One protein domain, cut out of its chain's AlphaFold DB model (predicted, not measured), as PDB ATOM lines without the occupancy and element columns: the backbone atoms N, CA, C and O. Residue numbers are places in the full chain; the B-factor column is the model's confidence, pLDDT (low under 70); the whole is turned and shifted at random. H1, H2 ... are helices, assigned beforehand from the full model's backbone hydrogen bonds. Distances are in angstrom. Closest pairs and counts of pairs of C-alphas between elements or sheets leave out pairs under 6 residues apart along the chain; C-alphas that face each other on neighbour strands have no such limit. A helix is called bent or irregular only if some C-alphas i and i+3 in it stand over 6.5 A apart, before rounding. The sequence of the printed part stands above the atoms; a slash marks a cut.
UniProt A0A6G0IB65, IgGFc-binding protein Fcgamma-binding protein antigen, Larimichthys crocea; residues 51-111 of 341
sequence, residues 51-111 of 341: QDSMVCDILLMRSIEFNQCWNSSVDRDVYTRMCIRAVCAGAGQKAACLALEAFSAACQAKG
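What this domain is: This is residues 51 to 111 of the 341 residues of the protein "IgGFc-binding protein Fcgamma-binding protein antigen" of Larimichthys crocea (UniProt A0A6G0IB65). Two long helices, H3 and H4, fold back on each other as a helical hairpin, and the earlier part of the model, with the short helices H1 and H2, runs along one face of it. H1 packs on both arms of the hairpin, while H2 lies near the far end of H4, close to it but not clearly touching. The printed part has 61 residues, with four named helices in the order H1, H2, H3, H4 and no named strand; its class is all helix. It is compact, with a radius of gyration of the C-alphas of 11.2 A, yet elongated in outline, spanning 33 by 19 by 15 A.

How they stand to each other: Start with the longest helix, H4, residues 93 to 109. Next look for H3, residues 76 to 91: it and H4 touch and form a hairpin, opposite ways at a shallow tilt of 31 degrees, and their closest C-alphas are those of Cys 83 and Ala 95, 5.1 A apart. Now find H1, residues 56 to 59, which touches both. Its closest C-alphas to H4 are those of Cys 56 and Ala 96, 5.4 A apart, and H4 touches it with residues 95 to 100 alone. To H3 the closest C-alphas are those of Cys 56 and Cys 83, at 5.8 A. Further along H4 comes H2, residues 64 to 70, close but not clearly touching: the closest C-alphas, of Cys 69 and Cys 107, are 5.8 A apart, and the two helices run the same way at a steep tilt of 59 degrees. H2 and H3 are likewise close but not clearly touching, with the C-alphas of Trp 70 and Arg 76 closest at 7.9 A. H1 and H2 are apart. In the backbone, O i to N i+4 pairs within hydrogen-bond range number 12 of 13 in H4, 11 of 12 in H3 and 1 of 3 in H2, where 2 of 4 O i to N i+3 pairs are within range; H1 is too short for an O i to N i+4 pair.

Where its parts are: Find C-alpha 93 at (195.538, 220.345, 156.250); from there H4 runs 24.9 A to C-alpha 109 at (172.111, 226.406, 162.101). H3 measures 19.4 A from first to last C-alpha and is irregular, with C-alphas 88 and 91 7.2 A apart. H2 is irregular too, with C-alphas 65 and 68 7.8 A apart. H1 begins at C-alpha 56, (193.298, 220.177, 164.391), and is neither bent nor irregular, but only just: C-alphas 56 and 59 are 6.0 A apart.

The domain as a whole: Look to Gln 51 and Gly 111 for the two C-alphas farthest apart, 34.5 A. The printed part has no cut, and the links from H1 to H2, H2 to H3 and H3 to H4 are tight. The mean pLDDT of the printed part is 81.0, and residues 51 to 53 are under 70.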
ATOM      1  N   GLN A  51     203.137 216.568 164.492       63.31
ATOM      2  CA  GLN A  51     202.877 217.566 163.457       63.31
ATOM      3  C   GLN A  51     201.460 217.451 162.875       63.31
ATOM      4  O   GLN A  51     200.839 218.469 162.574       63.31
ATOM      5  N   ASP A  52     200.929 216.232 162.777       66.69
ATOM      6  CA  ASP A  52     199.571 215.964 162.298       66.69
ATOM      7  C   ASP A  52     198.515 216.273 163.365       66.69
ATOM      8  O   ASP A  52     197.424 216.744 163.046       66.69
ATOM      9  N   SER A  53     198.859 216.096 164.645       69.50
ATOM     10  CA  SER A  53     198.014 216.517 165.766       69.50
ATOM     11  C   SER A  53     197.764 218.029 165.754       69.50
ATOM     12  O   SER A  53     196.643 218.466 166.005       69.50
ATOM     13  N   MET A  54     198.783 218.829 165.417       75.88
ATOM     14  CA  MET A  54     198.688 220.296 165.411       75.88
ATOM     15  C   MET A  54     197.743 220.847 164.336       75.88
ATOM     16  O   MET A  54     197.310 221.994 164.427       75.88
ATOM     17  N   VAL A  55     197.395 220.049 163.322       81.69
ATOM     18  CA  VAL A  55     196.467 220.452 162.253       81.69
ATOM     19  C   VAL A  55     195.090 220.797 162.826       81.69
ATOM     20  O   VAL A  55     194.461 221.767 162.409       81.69
ATOM     21  N   CYS A  56     194.632 220.030 163.816       86.06
ATOM     22  CA  CYS A  56     193.298 220.177 164.391       86.06
ATOM     23  C   CYS A  56     193.236 221.163 165.567       86.06
ATOM     24  O   CYS A  56     192.139 221.569 165.960       86.06
ATOM     25  N   ASP A  57     194.385 221.620 166.079       85.88
ATOM     26  CA  ASP A  57     194.470 222.580 167.190       85.88
ATOM     27  C   ASP A  57     193.833 223.936 166.858       85.88
ATOM     28  O   ASP A  57     193.428 224.674 167.758       85.88
ATOM     29  N   ILE A  58     193.661 224.256 165.571       81.69
ATOM     30  CA  ILE A  58     192.963 225.469 165.129       81.69
ATOM     31  C   ILE A  58     191.518 225.548 165.651       81.69
ATOM     32  O   ILE A  58     191.009 226.642 165.876       81.69
ATOM     33  N   LEU A  59     190.873 224.405 165.918       78.38
ATOM     34  CA  LEU A  59     189.542 224.348 166.536       78.38
ATOM     35  C   LEU A  59     189.593 224.674 168.038       78.38
ATOM     36  O   LEU A  59     188.613 225.150 168.620       78.38
ATOM     37  N   LEU A  60     190.735 224.422 168.684       77.75
ATOM     38  CA  LEU A  60     190.974 224.699 170.100       77.75
ATOM     39  C   LEU A  60     191.369 226.166 170.334       77.75
ATOM     40  O   LEU A  60     191.047 226.727 171.386       77.75
ATOM     41  N   MET A  61     192.008 226.804 169.348       75.81
ATOM     42  CA  MET A  61     192.403 228.212 169.395       75.81
ATOM     43  C   MET A  61     191.199 229.150 169.482       75.81
ATOM     44  O   MET A  61     190.282 229.076 168.676       75.81
ATOM     45  N   ARG A  62     191.228 230.093 170.434       70.62
ATOM     46  CA  ARG A  62     190.158 231.082 170.619       70.62
ATOM     47  C   ARG A  62     190.290 232.265 169.640       70.62
ATOM     48  O   ARG A  62     190.751 233.335 170.021       70.62
ATOM     49  N   SER A  63     189.896 232.069 168.389       73.12
ATOM     50  CA  SER A  63     189.763 233.084 167.333       73.12
ATOM     51  C   SER A  63     188.523 234.001 167.472       73.12
ATOM     52  O   SER A  63     187.418 233.591 167.816       73.12
ATOM     53  N   ILE A  64     188.663 235.298 167.209       73.19
ATOM     54  CA  ILE A  64     187.577 236.275 167.443       73.19
ATOM     55  C   ILE A  64     186.300 235.913 166.658       73.19
ATOM     56  O   ILE A  64     185.190 236.146 167.140       73.19
ATOM     57  N   GLU A  65     186.456 235.258 165.510       82.38
ATOM     58  CA  GLU A  65     185.401 234.929 164.557       82.38
ATOM     59  C   GLU A  65     184.403 233.884 165.068       82.38
ATOM     60  O   GLU A  65     183.226 233.929 164.710       82.38
ATOM     61  N   PHE A  66     184.847 232.985 165.952       84.88
ATOM     62  CA  PHE A  66     184.021 231.933 166.549       84.88
ATOM     63  C   PHE A  66     183.664 232.197 168.019       84.88
ATOM     64  O   PHE A  66     183.050 231.348 168.671       84.88
ATOM     65  N   ASN A  67     183.992 233.374 168.565       83.31
ATOM     66  CA  ASN A  67     183.832 233.666 169.993       83.31
ATOM     67  C   ASN A  67     182.389 233.479 170.499       83.31
ATOM     68  O   ASN A  67     182.172 232.928 171.579       83.31
ATOM     69  N   GLN A  68     181.395 233.884 169.703       84.00
ATOM     70  CA  GLN A  68     179.985 233.687 170.056       84.00
ATOM     71  C   GLN A  68     179.597 232.206 170.045       84.00
ATOM     72  O   GLN A  68     178.884 231.747 170.938       84.00
ATOM     73  N   CYS A  69     180.114 231.441 169.083       86.12
ATOM     74  CA  CYS A  69     179.823 230.020 168.983       86.12
ATOM     75  C   CYS A  69     180.509 229.193 170.079       86.12
ATOM     76  O   CYS A  69     179.928 228.225 170.562       86.12
ATOM     77  N   TRP A  70     181.684 229.595 170.572       81.19
ATOM     78  CA  TRP A  70     182.320 228.878 171.686       81.19
ATOM     79  C   TRP A  70     181.592 228.963 173.008       81.19
ATOM     80  O   TRP A  70     181.730 228.055 173.821       81.19
ATOM     81  N   ASN A  71     180.840 230.033 173.237       79.25
ATOM     82  CA  ASN A  71     180.043 230.166 174.452       79.25
ATOM     83  C   ASN A  71     178.633 229.568 174.273       79.25
ATOM     84  O   ASN A  71     177.732 229.878 175.051       79.25
ATOM     85  N   SER A  72     178.431 228.744 173.238       80.75
ATOM     86  CA  SER A  72     177.149 228.127 172.897       80.75
ATOM     87  C   SER A  72     177.101 226.631 173.229       80.75
ATOM     88  O   SER A  72     178.038 226.068 173.786       80.75
ATOM     89  N   SER A  73     175.987 225.975 172.889       83.19
ATOM     90  CA  SER A  73     175.777 224.533 173.071       83.19
ATOM     91  C   SER A  73     176.347 223.656 171.947       83.19
ATOM     92  O   SER A  73     176.071 222.457 171.919       83.19
ATOM     93  N   VAL A  74     177.104 224.224 171.002       84.00
ATOM     94  CA  VAL A  74     177.756 223.460 169.928       84.00
ATOM     95  C   VAL A  74     179.014 222.779 170.479       84.00
ATOM     96  O   VAL A  74     179.988 223.445 170.827       84.00
ATOM     97  N   ASP A  75     178.984 221.446 170.563       82.44
ATOM     98  CA  ASP A  75     180.085 220.640 171.101       82.44
ATOM     99  C   ASP A  75     181.270 220.586 170.128       82.44
ATOM    100  O   ASP A  75     181.203 220.006 169.043       82.44
ATOM    101  N   ARG A  76     182.381 221.190 170.545       81.38
ATOM    102  CA  ARG A  76     183.623 221.283 169.778       81.38
ATOM    103  C   ARG A  76     184.349 219.944 169.670       81.38
ATOM    104  O   ARG A  76     184.985 219.688 168.649       81.38
ATOM    105  N   ASP A  77     184.240 219.087 170.681       81.94
ATOM    106  CA  ASP A  77     184.990 217.830 170.745       81.94
ATOM    107  C   ASP A  77     184.543 216.861 169.646       81.94
ATOM    108  O   ASP A  77     185.305 216.001 169.202       81.94
ATOM    109  N   VAL A  78     183.316 217.026 169.144       83.62
ATOM    110  CA  VAL A  78     182.833 216.341 167.940       83.62
ATOM    111  C   VAL A  78     183.664 216.744 166.717       83.62
ATOM    112  O   VAL A  78     184.204 215.870 166.039       83.62
ATOM    113  N   TYR A  79     183.835 218.043 166.462       82.88
ATOM    114  CA  TYR A  79     184.562 218.555 165.291       82.88
ATOM    115  C   TYR A  79     186.069 218.307 165.384       82.88
ATOM    116  O   TYR A  79     186.690 217.953 164.382       82.88
ATOM    117  N   THR A  80     186.652 218.408 166.580       83.50
ATOM    118  CA  THR A  80     188.066 218.072 166.807       83.50
ATOM    119  C   THR A  80     188.328 216.598 166.502       83.50
ATOM    120  O   THR A  80     189.252 216.277 165.757       83.50
ATOM    121  N   ARG A  81     187.471 215.684 166.986       81.62
ATOM    122  CA  ARG A  81     187.586 214.250 166.668       81.62
ATOM    123  C   ARG A  81     187.355 213.959 165.188       81.62
ATOM    124  O   ARG A  81     188.038 213.106 164.630       81.62
ATOM    125  N   MET A  82     186.423 214.660 164.540       79.81
ATOM    126  CA  MET A  82     186.222 214.552 163.090       79.81
ATOM    127  C   MET A  82     187.466 214.994 162.312       79.81
ATOM    128  O   MET A  82     187.872 214.294 161.387       79.81
ATOM    129  N   CYS A  83     188.094 216.102 162.709       83.25
ATOM    130  CA  CYS A  83     189.341 216.571 162.115       83.25
ATOM    131  C   CYS A  83     190.449 215.523 162.259       83.25
ATOM    132  O   CYS A  83     191.028 215.121 161.254       83.25
ATOM    133  N   ILE A  84     190.680 215.015 163.476       82.50
ATOM    134  CA  ILE A  84     191.693 213.986 163.756       82.50
ATOM    135  C   ILE A  84     191.473 212.775 162.848       82.50
ATOM    136  O   ILE A  84     192.382 212.367 162.133       82.50
ATOM    137  N   ARG A  85     190.239 212.262 162.780       78.06
ATOM    138  CA  ARG A  85     189.889 211.132 161.903       78.06
ATOM    139  C   ARG A  85     190.156 211.419 160.425       78.06
ATOM    140  O   ARG A  85     190.642 210.543 159.719       78.06
ATOM    141  N   ALA A  86     189.865 212.627 159.951       76.38
ATOM    142  CA  ALA A  86     190.136 213.008 158.567       76.38
ATOM    143  C   ALA A  86     191.644 213.140 158.282       76.38
ATOM    144  O   ALA A  86     192.098 212.718 157.219       76.38
ATOM    145  N   VAL A  87     192.435 213.659 159.228       80.00
ATOM    146  CA  VAL A  87     193.905 213.670 159.123       80.00
ATOM    147  C   VAL A  87     194.439 212.239 159.022       80.00
ATOM    148  O   VAL A  87     195.235 211.957 158.131       80.00
ATOM    149  N   CYS A  88     193.923 211.323 159.845       79.38
ATOM    150  CA  CYS A  88     194.266 209.897 159.806       79.38
ATOM    151  C   CYS A  88     193.908 209.221 158.482       79.38
ATOM    152  O   CYS A  88     194.632 208.348 158.015       79.38
ATOM    153  N   ALA A  89     192.823 209.656 157.845       74.62
ATOM    154  CA  ALA A  89     192.439 209.212 156.509       74.62
ATOM    155  C   ALA A  89     193.293 209.840 155.383       74.62
ATOM    156  O   ALA A  89     193.003 209.637 154.206       74.62
ATOM    157  N   GLY A  90     194.330 210.618 155.718       74.81
ATOM    158  CA  GLY A  90     195.251 211.231 154.761       74.81
ATOM    159  C   GLY A  90     194.819 212.604 154.239       74.81
ATOM    160  O   GLY A  90     195.416 213.108 153.289       74.81
ATOM    161  N   ALA A  91     193.806 213.248 154.833       75.12
ATOM    162  CA  ALA A  91     193.336 214.558 154.368       75.12
ATOM    163  C   ALA A  91     194.288 215.722 154.722       75.12
ATOM    164  O   ALA A  91     194.180 216.804 154.135       75.12
ATOM    165  N   GLY A  92     195.219 215.524 155.667       83.25
ATOM    166  CA  GLY A  92     196.191 216.538 156.093       83.25
ATOM    167  C   GLY A  92     195.524 217.871 156.461       83.25
ATOM    168  O   GLY A  92     194.487 217.893 157.118       83.25
ATOM    169  N   GLN A  93     196.066 218.994 155.977       82.56
ATOM    170  CA  GLN A  93     195.538 220.345 156.250       82.56
ATOM    171  C   GLN A  93     194.082 220.561 155.803       82.56
ATOM    172  O   GLN A  93     193.376 221.386 156.383       82.56
ATOM    173  N   LYS A  94     193.586 219.807 154.810       83.19
ATOM    174  CA  LYS A  94     192.181 219.918 154.383       83.19
ATOM    175  C   LYS A  94     191.217 219.488 155.494       83.19
ATOM    176  O   LYS A  94     190.112 220.017 155.556       83.19
ATOM    177  N   ALA A  95     191.639 218.593 156.393       85.25
ATOM    178  CA  ALA A  95     190.837 218.157 157.535       85.25
ATOM    179  C   ALA A  95     190.448 219.322 158.456       85.25
ATOM    180  O   ALA A  95     189.289 219.428 158.854       85.25
ATOM    181  N   ALA A  96     191.395 220.221 158.742       86.06
ATOM    182  CA  ALA A  96     191.156 221.404 159.563       86.06
ATOM    183  C   ALA A  96     190.092 222.315 158.943       86.06
ATOM    184  O   ALA A  96     189.164 222.746 159.623       86.06
ATOM    185  N   CYS A  97     190.192 222.555 157.634       87.31
ATOM    186  CA  CYS A  97     189.250 223.406 156.914       87.31
ATOM    187  C   CYS A  97     187.844 222.811 156.856       87.31
ATOM    188  O   CYS A  97     186.877 223.531 157.093       87.31
ATOM    189  N   LEU A  98     187.729 221.503 156.611       84.31
ATOM    190  CA  LEU A  98     186.443 220.800 156.630       84.31
ATOM    191  C   LEU A  98     185.804 220.822 158.023       84.31
ATOM    192  O   LEU A  98     184.595 220.994 158.153       84.31
ATOM    193  N   ALA A  99     186.609 220.678 159.075       87.19
ATOM    194  CA  ALA A  99     186.109 220.717 160.441       87.19
ATOM    195  C   ALA A  99     185.687 222.130 160.876       87.19
ATOM    196  O   ALA A  99     184.642 222.274 161.510       87.19
ATOM    197  N   LEU A 100     186.443 223.170 160.502       86.69
ATOM    198  CA  LEU A 100     186.059 224.572 160.722       86.69
ATOM    199  C   LEU A 100     184.784 224.938 159.958       86.69
ATOM    200  O   LEU A 100     183.907 225.600 160.507       86.69
ATOM    201  N   GLU A 101     184.647 224.458 158.723       85.88
ATOM    202  CA  GLU A 101     183.440 224.631 157.919       85.88
ATOM    203  C   GLU A 101     182.229 223.974 158.582       85.88
ATOM    204  O   GLU A 101     181.220 224.642 158.813       85.88
ATOM    205  N   ALA A 102     182.352 222.709 158.989       85.69
ATOM    206  CA  ALA A 102     181.292 221.993 159.690       85.69
ATOM    207  C   ALA A 102     180.920 222.656 161.030       85.69
ATOM    208  O   ALA A 102     179.738 222.733 161.373       85.69
ATOM    209  N   PHE A 103     181.908 223.172 161.769       85.25
ATOM    210  CA  PHE A 103     181.672 223.926 162.999       85.25
ATOM    211  C   PHE A 103     180.914 225.226 162.703       85.25
ATOM    212  O   PHE A 103     179.874 225.475 163.312       85.25
ATOM    213  N   SER A 104     181.354 226.003 161.707       85.81
ATOM    214  CA  SER A 104     180.695 227.249 161.290       85.81
ATOM    215  C   SER A 104     179.237 227.035 160.872       85.81
ATOM    216  O   SER A 104     178.354 227.767 161.328       85.81
ATOM    217  N   ALA A 105     178.961 225.981 160.101       82.94
ATOM    218  CA  ALA A 105     177.620 225.628 159.658       82.94
ATOM    219  C   ALA A 105     176.712 225.255 160.840       82.94
ATOM    220  O   ALA A 105     175.552 225.661 160.892       82.94
ATOM    221  N   ALA A 106     177.237 224.532 161.833       84.94
ATOM    222  CA  ALA A 106     176.478 224.180 163.029       84.94
ATOM    223  C   ALA A 106     176.151 225.391 163.912       84.94
ATOM    224  O   ALA A 106     175.043 225.475 164.449       84.94
ATOM    225  N   CYS A 107     177.069 226.354 164.021       85.12
ATOM    226  CA  CYS A 107     176.810 227.636 164.676       85.12
ATOM    227  C   CYS A 107     175.676 228.395 163.964       85.12
ATOM    228  O   CYS A 107     174.698 228.803 164.598       85.12
ATOM    229  N   GLN A 108     175.763 228.519 162.636       81.81
ATOM    230  CA  GLN A 108     174.761 229.200 161.813       81.81
ATOM    231  C   GLN A 108     173.389 228.513 161.883       81.81
ATOM    232  O   GLN A 108     172.370 229.191 161.998       81.81
ATOM    233  N   ALA A 109     173.346 227.176 161.925       81.12
ATOM    234  CA  ALA A 109     172.111 226.406 162.101       81.12
ATOM    235  C   ALA A 109     171.422 226.658 163.457       81.12
ATOM    236  O   ALA A 109     170.214 226.466 163.593       81.12
ATOM    237  N   LYS A 110     172.173 227.109 164.470       83.75
ATOM    238  CA  LYS A 110     171.642 227.576 165.762       83.75
ATOM    239  C   LYS A 110     171.293 229.069 165.767       83.75
ATOM    240  O   LYS A 110     170.919 229.592 166.814       83.75
ATOM    241  N   GLY A 111     171.407 229.750 164.626       82.31
ATOM    242  CA  GLY A 111     171.196 231.191 164.499       82.31
ATOM    243  C   GLY A 111     172.312 232.033 165.120       82.31
ATOM    244  O   GLY A 111     172.104 233.216 165.378       82.31
TER     245      GLY A 111